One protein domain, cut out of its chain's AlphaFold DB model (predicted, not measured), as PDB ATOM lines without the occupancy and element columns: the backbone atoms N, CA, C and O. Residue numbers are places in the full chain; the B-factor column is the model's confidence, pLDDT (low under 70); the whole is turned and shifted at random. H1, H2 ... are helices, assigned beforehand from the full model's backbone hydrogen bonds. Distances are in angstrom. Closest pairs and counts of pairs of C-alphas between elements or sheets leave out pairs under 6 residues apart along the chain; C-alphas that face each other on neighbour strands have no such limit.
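This is residues 165 to 253 of the 333 residues of an uncharacterized protein of Candidatus Hydrogenedentes bacterium (UniProt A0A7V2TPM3). Long H3 runs along an elongated up-and-down bundle of H2, H3, H4 and H5, each running against the one before; H2 and H4 both pack on H3, H5 folds back on H4, and short H1 folds back on H2. The printed part has 89 residues with five named helices, H1 to H5 in order, and no named strand: all helix. It is compact, radius of gyration of the C-alphas 13.3 A, spanning 41 by 24 by 16 A.

Start at the hub, H3, residues 191 to 213. H2, residues 174 to 187, touches it, closest C-alphas Ala 181 and Leu 197, 5.0 A. H4, residues 219 to 235, touches H3 residues 204 to 212 alone, closest C-alphas Val 208 and Ala 225, 5.0 A. H5, residues 239 to 253, forms a hairpin with H4, a shallow tilt of 31 degrees, closest C-alphas Ile 229 and Arg 245, 5.8 A. H1, residues 165 to 170, touches H2, closest C-alphas Ala 165 and Ala 177, 4.2 A. Each O i to N i+4 pair is within hydrogen-bond range in H1, H2, H3 and H5; in H4, 11 of 13.

Find C-alpha 191 at (258.427, 278.519, 279.434); from there H3 runs 32.7 A. H4 runs 25.1 A, and H5 ends at C-alpha 253, (226.062, 259.755, 291.785).

Look at Asn 188 and Pro 216 for the farthest C-alphas, 42.7 A apart. The printed part has no cut, its four links are tight, and no printed residue is under 70 in pLDDT.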
ATOM      1  N   ALA A 165     256.473 275.406 293.521       94.12
ATOM      2  CA  ALA A 165     255.400 274.439 293.302       94.12
ATOM      3  C   ALA A 165     255.888 272.982 293.345       94.12
ATOM      4  O   ALA A 165     255.224 272.126 293.921       94.12
ATOM      5  N   MET A 166     257.071 272.699 292.793       94.44
ATOM      6  CA  MET A 166     257.635 271.343 292.793       94.44
ATOM      7  C   MET A 166     258.040 270.860 294.193       94.44
ATOM      8  O   MET A 166     257.921 269.669 294.481       94.44
ATOM      9  N   GLU A 167     258.484 271.766 295.067       94.69
ATOM     10  CA  GLU A 167     258.798 271.455 296.468       94.69
ATOM     11  C   GLU A 167     257.519 271.142 297.256       94.69
ATOM     12  O   GLU A 167     257.459 270.175 298.011       94.69
ATOM     13  N   LEU A 168     256.459 271.923 297.037       95.19
ATOM     14  CA  LEU A 168     255.154 271.676 297.655       95.19
ATOM     15  C   LEU A 168     254.527 270.369 297.161       95.19
ATOM     16  O   LEU A 168     253.897 269.647 297.936       95.19
ATOM     17  N   LEU A 169     254.726 270.041 295.882       94.25
ATOM     18  CA  LEU A 169     254.220 268.811 295.291       94.25
ATOM     19  C   LEU A 169     254.894 267.575 295.898       94.25
ATOM     20  O   LEU A 169     254.204 266.610 296.218       94.25
ATOM     21  N   SER A 170     256.214 267.611 296.105       92.94
ATOM     22  CA  SER A 170     256.949 266.506 296.739       92.94
ATOM     23  C   SER A 170     256.629 266.355 298.231       92.94
ATOM     24  O   SER A 170     256.674 265.242 298.751       92.94
ATOM     25  N   ALA A 171     256.221 267.439 298.900       94.25
ATOM     26  CA  ALA A 171     255.692 267.412 300.263       94.25
ATOM     27  C   ALA A 171     254.243 266.879 300.367       94.25
ATOM     28  O   ALA A 171     253.733 266.714 301.473       94.25
ATOM     29  N   GLY A 172     253.567 266.609 299.240       92.25
ATOM     30  CA  GLY A 172     252.180 266.123 299.198       92.25
ATOM     31  C   GLY A 172     251.112 267.223 299.271       92.25
ATOM     32  O   GLY A 172     249.920 266.932 299.362       92.25
ATOM     33  N   HIS A 173     251.499 268.498 299.199       94.88
ATOM     34  CA  HIS A 173     250.573 269.632 299.213       94.88
ATOM     35  C   HIS A 173     250.112 269.995 297.795       94.88
ATOM     36  O   HIS A 173     250.407 271.073 297.281       94.88
ATOM     37  N   HIS A 174     249.361 269.095 297.158       94.38
ATOM     38  CA  HIS A 174     248.976 269.202 295.744       94.38
ATOM     39  C   HIS A 174     248.251 270.510 295.376       94.38
ATOM     40  O   HIS A 174     248.596 271.149 294.386       94.38
ATOM     41  N   VAL A 175     247.275 270.945 296.178       95.31
ATOM     42  CA  VAL A 175     246.497 272.165 295.887       95.31
ATOM     43  C   VAL A 175     247.343 273.425 296.069       95.31
ATOM     44  O   VAL A 175     247.310 274.319 295.229       95.31
ATOM     45  N   GLN A 176     248.165 273.476 297.120       96.31
ATOM     46  CA  GLN A 176     249.073 274.604 297.350       96.31
ATOM     47  C   GLN A 176     250.145 274.685 296.260       96.31
ATOM     48  O   GLN A 176     250.483 275.777 295.815       96.31
ATOM     49  N   ALA A 177     250.640 273.537 295.785       96.56
ATOM     50  CA  ALA A 177     251.542 273.476 294.641       96.56
ATOM     51  C   ALA A 177     250.900 274.072 293.378       96.56
ATOM     52  O   ALA A 177     251.557 274.818 292.655       96.56
ATOM     53  N   LEU A 178     249.614 273.797 293.131       96.62
ATOM     54  CA  LEU A 178     248.876 274.364 292.000       96.62
ATOM     55  C   LEU A 178     248.696 275.882 292.135       96.62
ATOM     56  O   LEU A 178     248.970 276.618 291.188       96.62
ATOM     57  N   GLU A 179     248.295 276.363 293.315       96.12
ATOM     58  CA  GLU A 179     248.210 277.801 293.602       96.12
ATOM     59  C   GLU A 179     249.542 278.509 293.358       96.12
ATOM     60  O   GLU A 179     249.580 279.580 292.751       96.12
ATOM     61  N   GLU A 180     250.630 277.912 293.838       95.75
ATOM     62  CA  GLU A 180     251.975 278.454 293.721       95.75
ATOM     63  C   GLU A 180     252.446 278.487 292.267       95.75
ATOM     64  O   GLU A 180     252.963 279.505 291.811       95.75
ATOM     65  N   ALA A 181     252.190 277.422 291.504       95.25
ATOM     66  CA  ALA A 181     252.521 277.369 290.085       95.25
ATOM     67  C   ALA A 181     251.749 278.424 289.278       95.25
ATOM     68  O   ALA A 181     252.315 279.073 288.398       95.25
ATOM     69  N   ILE A 182     250.470 278.647 289.601       95.31
ATOM     70  CA  ILE A 182     249.648 279.683 288.959       95.31
ATOM     71  C   ILE A 182     250.144 281.079 289.331       95.31
ATOM     72  O   ILE A 182     250.209 281.951 288.464       95.31
ATOM     73  N   LYS A 183     250.500 281.317 290.600       94.06
ATOM     74  CA  LYS A 183     251.111 282.585 291.031       94.06
ATOM     75  C   LYS A 183     252.416 282.825 290.275       94.06
ATOM     76  O   LYS A 183     252.558 283.881 289.665       94.06
ATOM     77  N   ALA A 184     253.306 281.837 290.225       93.25
ATOM     78  CA  ALA A 184     254.575 281.931 289.512       93.25
ATOM     79  C   ALA A 184     254.383 282.237 288.020       93.25
ATOM     80  O   ALA A 184     255.032 283.142 287.505       93.25
ATOM     81  N   ALA A 185     253.440 281.570 287.346       92.75
ATOM     82  CA  ALA A 185     253.121 281.841 285.944       92.75
ATOM     83  C   ALA A 185     252.512 283.241 285.716       92.75
ATOM     84  O   ALA A 185     252.726 283.838 284.665       92.75
ATOM     85  N   LYS A 186     251.773 283.790 286.694       91.62
ATOM     86  CA  LYS A 186     251.217 285.156 286.630       91.62
ATOM     87  C   LYS A 186     252.279 286.240 286.810       91.62
ATOM     88  O   LYS A 186     252.172 287.282 286.170       91.62
ATOM     89  N   PHE A 187     253.254 286.024 287.695       89.88
ATOM     90  CA  PHE A 187     254.335 286.985 287.938       89.88
ATOM     91  C   PHE A 187     255.428 286.892 286.868       89.88
ATOM     92  O   PHE A 187     255.810 287.916 286.309       89.88
ATOM     93  N   ASN A 188     255.873 285.674 286.549       88.19
ATOM     94  CA  ASN A 188     256.947 285.385 285.603       88.19
ATOM     95  C   ASN A 188     256.495 284.328 284.594       88.19
ATOM     96  O   ASN A 188     256.634 283.123 284.813       88.19
ATOM     97  N   ASP A 189     255.985 284.792 283.458       88.94
ATOM     98  CA  ASP A 189     255.462 283.935 282.398       88.94
ATOM     99  C   ASP A 189     256.588 283.347 281.522       88.94
ATOM    100  O   ASP A 189     256.759 283.681 280.347       88.94
ATOM    101  N   THR A 190     257.421 282.503 282.129       92.25
ATOM    102  CA  THR A 190     258.509 281.782 281.460       92.25
ATOM    103  C   THR A 190     258.035 280.415 280.967       92.25
ATOM    104  O   THR A 190     257.097 279.820 281.503       92.25
ATOM    105  N   VAL A 191     258.712 279.873 279.949       93.62
ATOM    106  CA  VAL A 191     258.427 278.519 279.434       93.62
ATOM    107  C   VAL A 191     258.570 277.470 280.544       93.62
ATOM    108  O   VAL A 191     257.765 276.545 280.624       93.62
ATOM    109  N   GLU A 192     259.540 277.656 281.440       93.19
ATOM    110  CA  GLU A 192     259.766 276.786 282.596       93.19
ATOM    111  C   GLU A 192     258.595 276.824 283.586       93.19
ATOM    112  O   GLU A 192     258.087 275.771 283.969       93.19
ATOM    113  N   ASN A 193     258.093 278.011 283.949       93.81
ATOM    114  CA  ASN A 193     256.961 278.134 284.872       93.81
ATOM    115  C   ASN A 193     255.667 277.561 284.291       93.81
ATOM    116  O   ASN A 193     254.905 276.914 285.014       93.81
ATOM    117  N   ARG A 194     255.440 277.723 282.983       94.06
ATOM    118  CA  ARG A 194     254.323 277.068 282.290       94.06
ATOM    119  C   ARG A 194     254.454 275.546 282.314       94.06
ATOM    120  O   ARG A 194     253.470 274.867 282.587       94.06
ATOM    121  N   ALA A 195     255.652 275.014 282.071       95.81
ATOM    122  CA  ALA A 195     255.903 273.575 282.124       95.81
ATOM    123  C   ALA A 195     255.705 273.008 283.541       95.81
ATOM    124  O   ALA A 195     255.141 271.927 283.695       95.81
ATOM    125  N   ILE A 196     256.112 273.747 284.580       95.31
ATOM    126  CA  ILE A 196     255.873 273.364 285.979       95.31
ATOM    127  C   ILE A 196     254.374 273.345 286.284       95.31
ATOM    128  O   ILE A 196     253.888 272.367 286.848       95.31
ATOM    129  N   LEU A 197     253.635 274.388 285.894       96.25
ATOM    130  CA  LEU A 197     252.184 274.440 286.076       96.25
ATOM    131  C   LEU A 197     251.491 273.251 285.409       96.25
ATOM    132  O   LEU A 197     250.658 272.590 286.027       96.25
ATOM    133  N   GLU A 198     251.875 272.950 284.174       96.56
ATOM    134  CA  GLU A 198     251.319 271.831 283.427       96.56
ATOM    135  C   GLU A 198     251.605 270.488 284.102       96.56
ATOM    136  O   GLU A 198     250.696 269.689 284.314       96.56
ATOM    137  N   LYS A 199     252.839 270.285 284.563       96.31
ATOM    138  CA  LYS A 199     253.225 269.085 285.304       96.31
ATOM    139  C   LYS A 199     252.450 268.928 286.614       96.31
ATOM    140  O   LYS A 199     252.056 267.822 286.970       96.31
ATOM    141  N   VAL A 200     252.210 270.020 287.345       97.00
ATOM    142  CA  VAL A 200     251.412 269.982 288.582       97.00
ATOM    143  C   VAL A 200     249.967 269.574 288.282       97.00
ATOM    144  O   VAL A 200     249.407 268.750 289.007       97.00
ATOM    145  N   ARG A 201     249.372 270.088 287.196       97.06
ATOM    146  CA  ARG A 201     248.031 269.677 286.747       97.06
ATOM    147  C   ARG A 201     247.979 268.193 286.417       97.06
ATOM    148  O   ARG A 201     247.071 267.507 286.881       97.06
ATOM    149  N   GLU A 202     248.949 267.698 285.653       96.88
ATOM    150  CA  GLU A 202     249.042 266.282 285.289       96.88
ATOM    151  C   GLU A 202     249.098 265.388 286.528       96.88
ATOM    152  O   GLU A 202     248.310 264.451 286.632       96.88
ATOM    153  N   VAL A 203     249.936 265.726 287.511       96.31
ATOM    154  CA  VAL A 203     250.058 264.948 288.754       96.31
ATOM    155  C   VAL A 203     248.756 264.948 289.558       96.31
ATOM    156  O   VAL A 203     248.368 263.915 290.098       96.31
ATOM    157  N   ILE A 204     248.036 266.073 289.624       96.69
ATOM    158  CA  ILE A 204     246.721 266.131 290.285       96.69
ATOM    159  C   ILE A 204     245.714 265.228 289.565       96.69
ATOM    160  O   ILE A 204     245.007 264.452 290.210       96.69
ATOM    161  N   LEU A 205     245.647 265.310 288.235       96.88
ATOM    162  CA  LEU A 205     244.733 264.495 287.433       96.88
ATOM    163  C   LEU A 205     245.055 263.000 287.552       96.88
ATOM    164  O   LEU A 205     244.138 262.188 287.683       96.88
ATOM    165  N   GLU A 206     246.337 262.643 287.555       95.81
ATOM    166  CA  GLU A 206     246.810 261.276 287.756       95.81
ATOM    167  C   GLU A 206     246.453 260.766 289.156       95.81
ATOM    168  O   GLU A 206     245.902 259.674 289.280       95.81
ATOM    169  N   GLN A 207     246.653 261.572 290.202       95.12
ATOM    170  CA  GLN A 207     246.298 261.210 291.577       95.12
ATOM    171  C   GLN A 207     244.790 260.952 291.737       95.12
ATOM    172  O   GLN A 207     244.376 259.989 292.394       95.12
ATOM    173  N   VAL A 208     243.949 261.783 291.112       96.19
ATOM    174  CA  VAL A 208     242.491 261.587 291.090       96.19
ATOM    175  C   VAL A 208     242.138 260.307 290.333       96.19
ATOM    176  O   VAL A 208     241.381 259.482 290.844       96.19
ATOM    177  N   ALA A 209     242.717 260.086 289.151       93.88
ATOM    178  CA  ALA A 209     242.477 258.884 288.354       93.88
ATOM    179  C   ALA A 209     242.932 257.596 289.071       93.88
ATOM    180  O   ALA A 209     242.222 256.584 289.047       93.88
ATOM    181  N   ALA A 210     244.070 257.643 289.762       92.94
ATOM    182  CA  ALA A 210     244.582 256.549 290.577       92.94
ATOM    183  C   ALA A 210     243.635 256.240 291.742       92.94
ATOM    184  O   ALA A 210     243.316 255.079 291.988       92.94
ATOM    185  N   SER A 211     243.103 257.271 292.404       92.69
ATOM    186  CA  SER A 211     242.128 257.111 293.492       92.69
ATOM    187  C   SER A 211     240.824 256.460 293.012       92.69
ATOM    188  O   SER A 211     240.256 255.626 293.712       92.69
ATOM    189  N   LEU A 212     240.378 256.761 291.785       91.00
ATOM    190  CA  LEU A 212     239.204 256.117 291.186       91.00
ATOM    191  C   LEU A 212     239.447 254.637 290.840       91.00
ATOM    192  O   LEU A 212     238.526 253.829 290.924       91.00
ATOM    193  N   THR A 213     240.663 254.256 290.452       90.31
ATOM    194  CA  THR A 213     240.983 252.904 289.944       90.31
ATOM    195  C   THR A 213     241.679 251.991 290.962       90.31
ATOM    196  O   THR A 213     242.034 250.856 290.636       90.31
ATOM    197  N   LYS A 214     241.847 252.467 292.200       88.81
ATOM    198  CA  LYS A 214     242.553 251.784 293.289       88.81
ATOM    199  C   LYS A 214     241.909 250.450 293.682       88.81
ATOM    200  O   LYS A 214     240.686 250.314 293.728       88.81
ATOM    201  N   THR A 215     242.751 249.473 294.022       85.44
ATOM    202  CA  THR A 215     242.359 248.160 294.556       85.44
ATOM    203  C   THR A 215     243.045 247.884 295.898       85.44
ATOM    204  O   THR A 215     244.272 247.931 295.968       85.44
ATOM    205  N   PRO A 216     242.296 247.573 296.976       85.50
ATOM    206  CA  PRO A 216     240.834 247.522 297.064       85.50
ATOM    207  C   PRO A 216     240.196 248.916 296.956       85.50
ATOM    208  O   PRO A 216     240.720 249.883 297.500       85.50
ATOM    209  N   PHE A 217     239.056 249.005 296.266       86.50
ATOM    210  CA  PHE A 217     238.300 250.252 296.149       86.50
ATOM    211  C   PHE A 217     237.527 250.529 297.439       86.50
ATOM    212  O   PHE A 217     236.825 249.649 297.947       86.50
ATOM    213  N   THR A 218     237.609 251.761 297.938       89.38
ATOM    214  CA  THR A 218     236.804 252.218 299.071       89.38
ATOM    215  C   THR A 218     236.084 253.526 298.752       89.38
ATOM    216  O   THR A 218     236.569 254.358 297.989       89.38
ATOM    217  N   MET A 219     234.931 253.754 299.393       89.12
ATOM    218  CA  MET A 219     234.215 255.036 299.276       89.12
ATOM    219  C   MET A 219     235.037 256.222 299.799       89.12
ATOM    220  O   MET A 219     234.820 257.351 299.374       89.12
ATOM    221  N   GLN A 220     235.991 255.973 300.703       92.00
ATOM    222  CA  GLN A 220     236.909 257.005 301.180       92.00
ATOM    223  C   GLN A 220     237.805 257.509 300.047       92.00
ATOM    224  O   GLN A 220     237.947 258.718 299.904       92.00
ATOM    225  N   ASP A 221     238.322 256.619 299.194       92.19
ATOM    226  CA  ASP A 221     239.150 257.017 298.050       92.19
ATOM    227  C   ASP A 221     238.361 257.923 297.084       92.19
ATOM    228  O   ASP A 221     238.854 258.972 296.667       92.19
ATOM    229  N   LEU A 222     237.094 257.592 296.804       93.06
ATOM    230  CA  LEU A 222     236.223 258.421 295.964       93.06
ATOM    231  C   LEU A 222     235.933 259.799 296.592       93.06
ATOM    232  O   LEU A 222     235.954 260.811 295.892       93.06
ATOM    233  N   ASN A 223     235.718 259.856 297.910       93.88
ATOM    234  CA  ASN A 223     235.528 261.121 298.627       93.88
ATOM    235  C   ASN A 223     236.799 261.982 298.600       93.88
ATOM    236  O   ASN A 223     236.709 263.175 298.327       93.88
ATOM    237  N   THR A 224     237.978 261.384 298.808       94.44
ATOM    238  CA  THR A 224     239.258 262.113 298.731       94.44
ATOM    239  C   THR A 224     239.527 262.647 297.324       94.44
ATOM    240  O   THR A 224     239.963 263.784 297.169       94.44
ATOM    241  N   ALA A 225     239.192 261.872 296.287       96.12
ATOM    242  CA  ALA A 225     239.282 262.304 294.897       96.12
ATOM    243  C   ALA A 225     238.347 263.492 294.607       96.12
ATOM    244  O   ALA A 225     238.745 264.449 293.943       96.12
ATOM    245  N   SER A 226     237.117 263.445 295.132       96.69
ATOM    246  CA  SER A 226     236.133 264.526 295.011       96.69
ATOM    247  C   SER A 226     236.564 265.797 295.735       96.69
ATOM    248  O   SER A 226     236.442 266.890 295.180       96.69
ATOM    249  N   GLU A 227     237.112 265.670 296.941       96.00
ATOM    250  CA  GLU A 227     237.636 266.798 297.705       96.00
ATOM    251  C   GLU A 227     238.805 267.464 296.971       96.00
ATOM    252  O   GLU A 227     238.766 268.670 296.723       96.00
ATOM    253  N   LEU A 228     239.796 266.677 296.540       96.38
ATOM    254  CA  LEU A 228     240.981 267.179 295.846       96.38
ATOM    255  C   LEU A 228     240.613 267.927 294.554       96.38
ATOM    256  O   LEU A 228     241.075 269.047 294.335       96.38
ATOM    257  N   ILE A 229     239.751 267.345 293.709       97.25
ATOM    258  CA  ILE A 229     239.362 267.980 292.441       97.25
ATOM    259  C   ILE A 229     238.470 269.212 292.659       97.25
ATOM    260  O   ILE A 229     238.555 270.180 291.902       97.25
ATOM    261  N   SER A 230     237.649 269.213 293.715       96.38
ATOM    262  CA  SER A 230     236.817 270.366 294.086       96.38
ATOM    263  C   SER A 230     237.641 271.521 294.646       96.38
ATOM    264  O   SER A 230     237.262 272.670 294.469       96.38
ATOM    265  N   GLN A 231     238.772 271.246 295.294       96.25
ATOM    266  CA  GLN A 231     239.715 272.291 295.686       96.25
ATOM    267  C   GLN A 231     240.505 272.800 294.470       96.25
ATOM    268  O   GLN A 231     240.646 274.008 294.295       96.25
ATOM    269  N   ALA A 232     240.945 271.905 293.580       96.31
ATOM    270  CA  ALA A 232     241.700 272.273 292.382       96.31
ATOM    271  C   ALA A 232     240.911 273.193 291.426       96.31
ATOM    272  O   ALA A 232     241.456 274.192 290.963       96.31
ATOM    273  N   ILE A 233     239.622 272.914 291.180       96.25
ATOM    274  CA  ILE A 233     238.766 273.717 290.277       96.25
ATOM    275  C   ILE A 233     238.525 275.153 290.778       96.25
ATOM    276  O   ILE A 233     238.203 276.041 289.994       96.25
ATOM    277  N   LEU A 234     238.638 275.399 292.090       95.69
ATOM    278  CA  LEU A 234     238.476 276.746 292.654       95.69
ATOM    279  C   LEU A 234     239.679 277.638 292.344       95.69
ATOM    280  O   LEU A 234     239.547 278.860 292.288       95.69
ATOM    281  N   VAL A 235     240.844 277.021 292.170       95.06
ATOM    282  CA  VAL A 235     242.111 277.710 291.940       95.06
ATOM    283  C   VAL A 235     242.416 277.809 290.445       95.06
ATOM    284  O   VAL A 235     242.906 278.844 289.987       95.06
ATOM    285  N   ASP A 236     242.129 276.749 289.689       94.06
ATOM    286  CA  ASP A 236     242.478 276.625 288.278       94.06
ATOM    287  C   ASP A 236     241.245 276.421 287.394       94.06
ATOM    288  O   ASP A 236     240.394 275.570 287.650       94.06
ATOM    289  N   GLY A 237     241.178 277.200 286.316       93.44
ATOM    290  CA  GLY A 237     240.091 277.173 285.336       93.44
ATOM    291  C   GLY A 237     240.349 276.246 284.146       93.44
ATOM    292  O   GLY A 237     239.705 276.417 283.112       93.44
ATOM    293  N   ASP A 238     241.309 275.317 284.239       95.50
ATOM    294  CA  ASP A 238     241.644 274.401 283.142       95.50
ATOM    295  C   ASP A 238     240.445 273.479 282.809       95.50
ATOM    296  O   ASP A 238     239.943 272.772 283.696       95.50
ATOM    297  N   PRO A 239     239.984 273.417 281.540       96.12
ATOM    298  CA  PRO A 239     238.905 272.522 281.126       96.12
ATOM    299  C   PRO A 239     239.144 271.048 281.476       96.12
ATOM    300  O   PRO A 239     238.177 270.326 281.711       96.12
ATOM    301  N   ARG A 240     240.396 270.575 281.548       96.69
ATOM    302  CA  ARG A 240     240.681 269.175 281.921       96.69
ATOM    303  C   ARG A 240     240.320 268.871 283.374       96.69
ATOM    304  O   ARG A 240     239.775 267.805 283.658       96.69
ATOM    305  N   ILE A 241     240.566 269.816 284.282       96.00
ATOM    306  CA  ILE A 241     240.179 269.703 285.696       96.00
ATOM    307  C   ILE A 241     238.651 269.725 285.812       96.00
ATOM    308  O   ILE A 241     238.083 268.909 286.540       96.00
ATOM    309  N   ALA A 242     237.974 270.578 285.036       96.12
ATOM    310  CA  ALA A 242     236.511 270.612 284.972       96.12
ATOM    311  C   ALA A 242     235.915 269.278 284.493       96.12
ATOM    312  O   ALA A 242     235.044 268.714 285.155       96.12
ATOM    313  N   GLN A 243     236.440 268.717 283.402       96.56
ATOM    314  CA  GLN A 243     236.008 267.413 282.892       96.56
ATOM    315  C   GLN A 243     236.248 266.287 283.906       96.56
ATOM    316  O   GLN A 243     235.397 265.411 284.077       96.56
ATOM    317  N   MET A 244     237.389 266.307 284.603       96.69
ATOM    318  CA  MET A 244     237.683 265.325 285.645       96.69
ATOM    319  C   MET A 244     236.722 265.455 286.830       96.69
ATOM    320  O   MET A 244     236.233 264.444 287.332       96.69
ATOM    321  N   ARG A 245     236.389 266.680 287.249       96.44
ATOM    322  CA  ARG A 245     235.387 266.929 288.293       96.44
ATOM    323  C   ARG A 245     234.032 266.342 287.907       96.44
ATOM    324  O   ARG A 245     233.424 265.649 288.719       96.44
ATOM    325  N   ASP A 246     233.579 266.573 286.680       95.44
ATOM    326  CA  ASP A 246     232.310 266.021 286.197       95.44
ATOM    327  C   ASP A 246     232.329 264.492 286.190       95.44
ATOM    328  O   ASP A 246     231.353 263.859 286.589       95.44
ATOM    329  N   LYS A 247     233.457 263.885 285.798       94.62
ATOM    330  CA  LYS A 247     233.649 262.433 285.874       94.62
ATOM    331  C   LYS A 247     233.539 261.928 287.315       94.62
ATOM    332  O   LYS A 247     232.801 260.980 287.559       94.62
ATOM    333  N   VAL A 248     234.217 262.569 288.270       96.06
ATOM    334  CA  VAL A 248     234.160 262.197 289.696       96.06
ATOM    335  C   VAL A 248     232.748 262.373 290.268       96.06
ATOM    336  O   VAL A 248     232.278 261.510 291.004       96.06
ATOM    337  N   ASN A 249     232.038 263.441 289.901       95.06
ATOM    338  CA  ASN A 249     230.663 263.670 290.348       95.06
ATOM    339  C   ASN A 249     229.701 262.604 289.819       95.06
ATOM    340  O   ASN A 249     228.911 262.067 290.589       95.06
ATOM    341  N   ARG A 250     229.814 262.233 288.537       93.44
ATOM    342  CA  ARG A 250     229.032 261.121 287.977       93.44
ATOM    343  C   ARG A 250     229.326 259.816 288.712       93.44
ATOM    344  O   ARG A 250     228.400 259.091 289.053       93.44
ATOM    345  N   GLU A 251     230.598 259.532 288.997       93.06
ATOM    346  CA  GLU A 251     230.984 258.357 289.787       93.06
ATOM    347  C   GLU A 251     230.349 258.375 291.183       93.06
ATOM    348  O   GLU A 251     229.818 257.355 291.619       93.06
ATOM    349  N   LEU A 252     230.339 259.522 291.867       93.62
ATOM    350  CA  LEU A 252     229.650 259.679 293.150       93.62
ATOM    351  C   LEU A 252     228.151 259.412 293.034       93.62
ATOM    352  O   LEU A 252     227.599 258.715 293.882       93.62
ATOM    353  N   ASP A 253     227.500 259.926 291.994       93.12
ATOM    354  CA  ASP A 253     226.062 259.755 291.785       93.12
ATOM    355  C   ASP A 253     225.667 258.283 291.622       93.12
ATOM    356  O   ASP A 253     224.688 257.845 292.225       93.12
TER     357      ASP A 253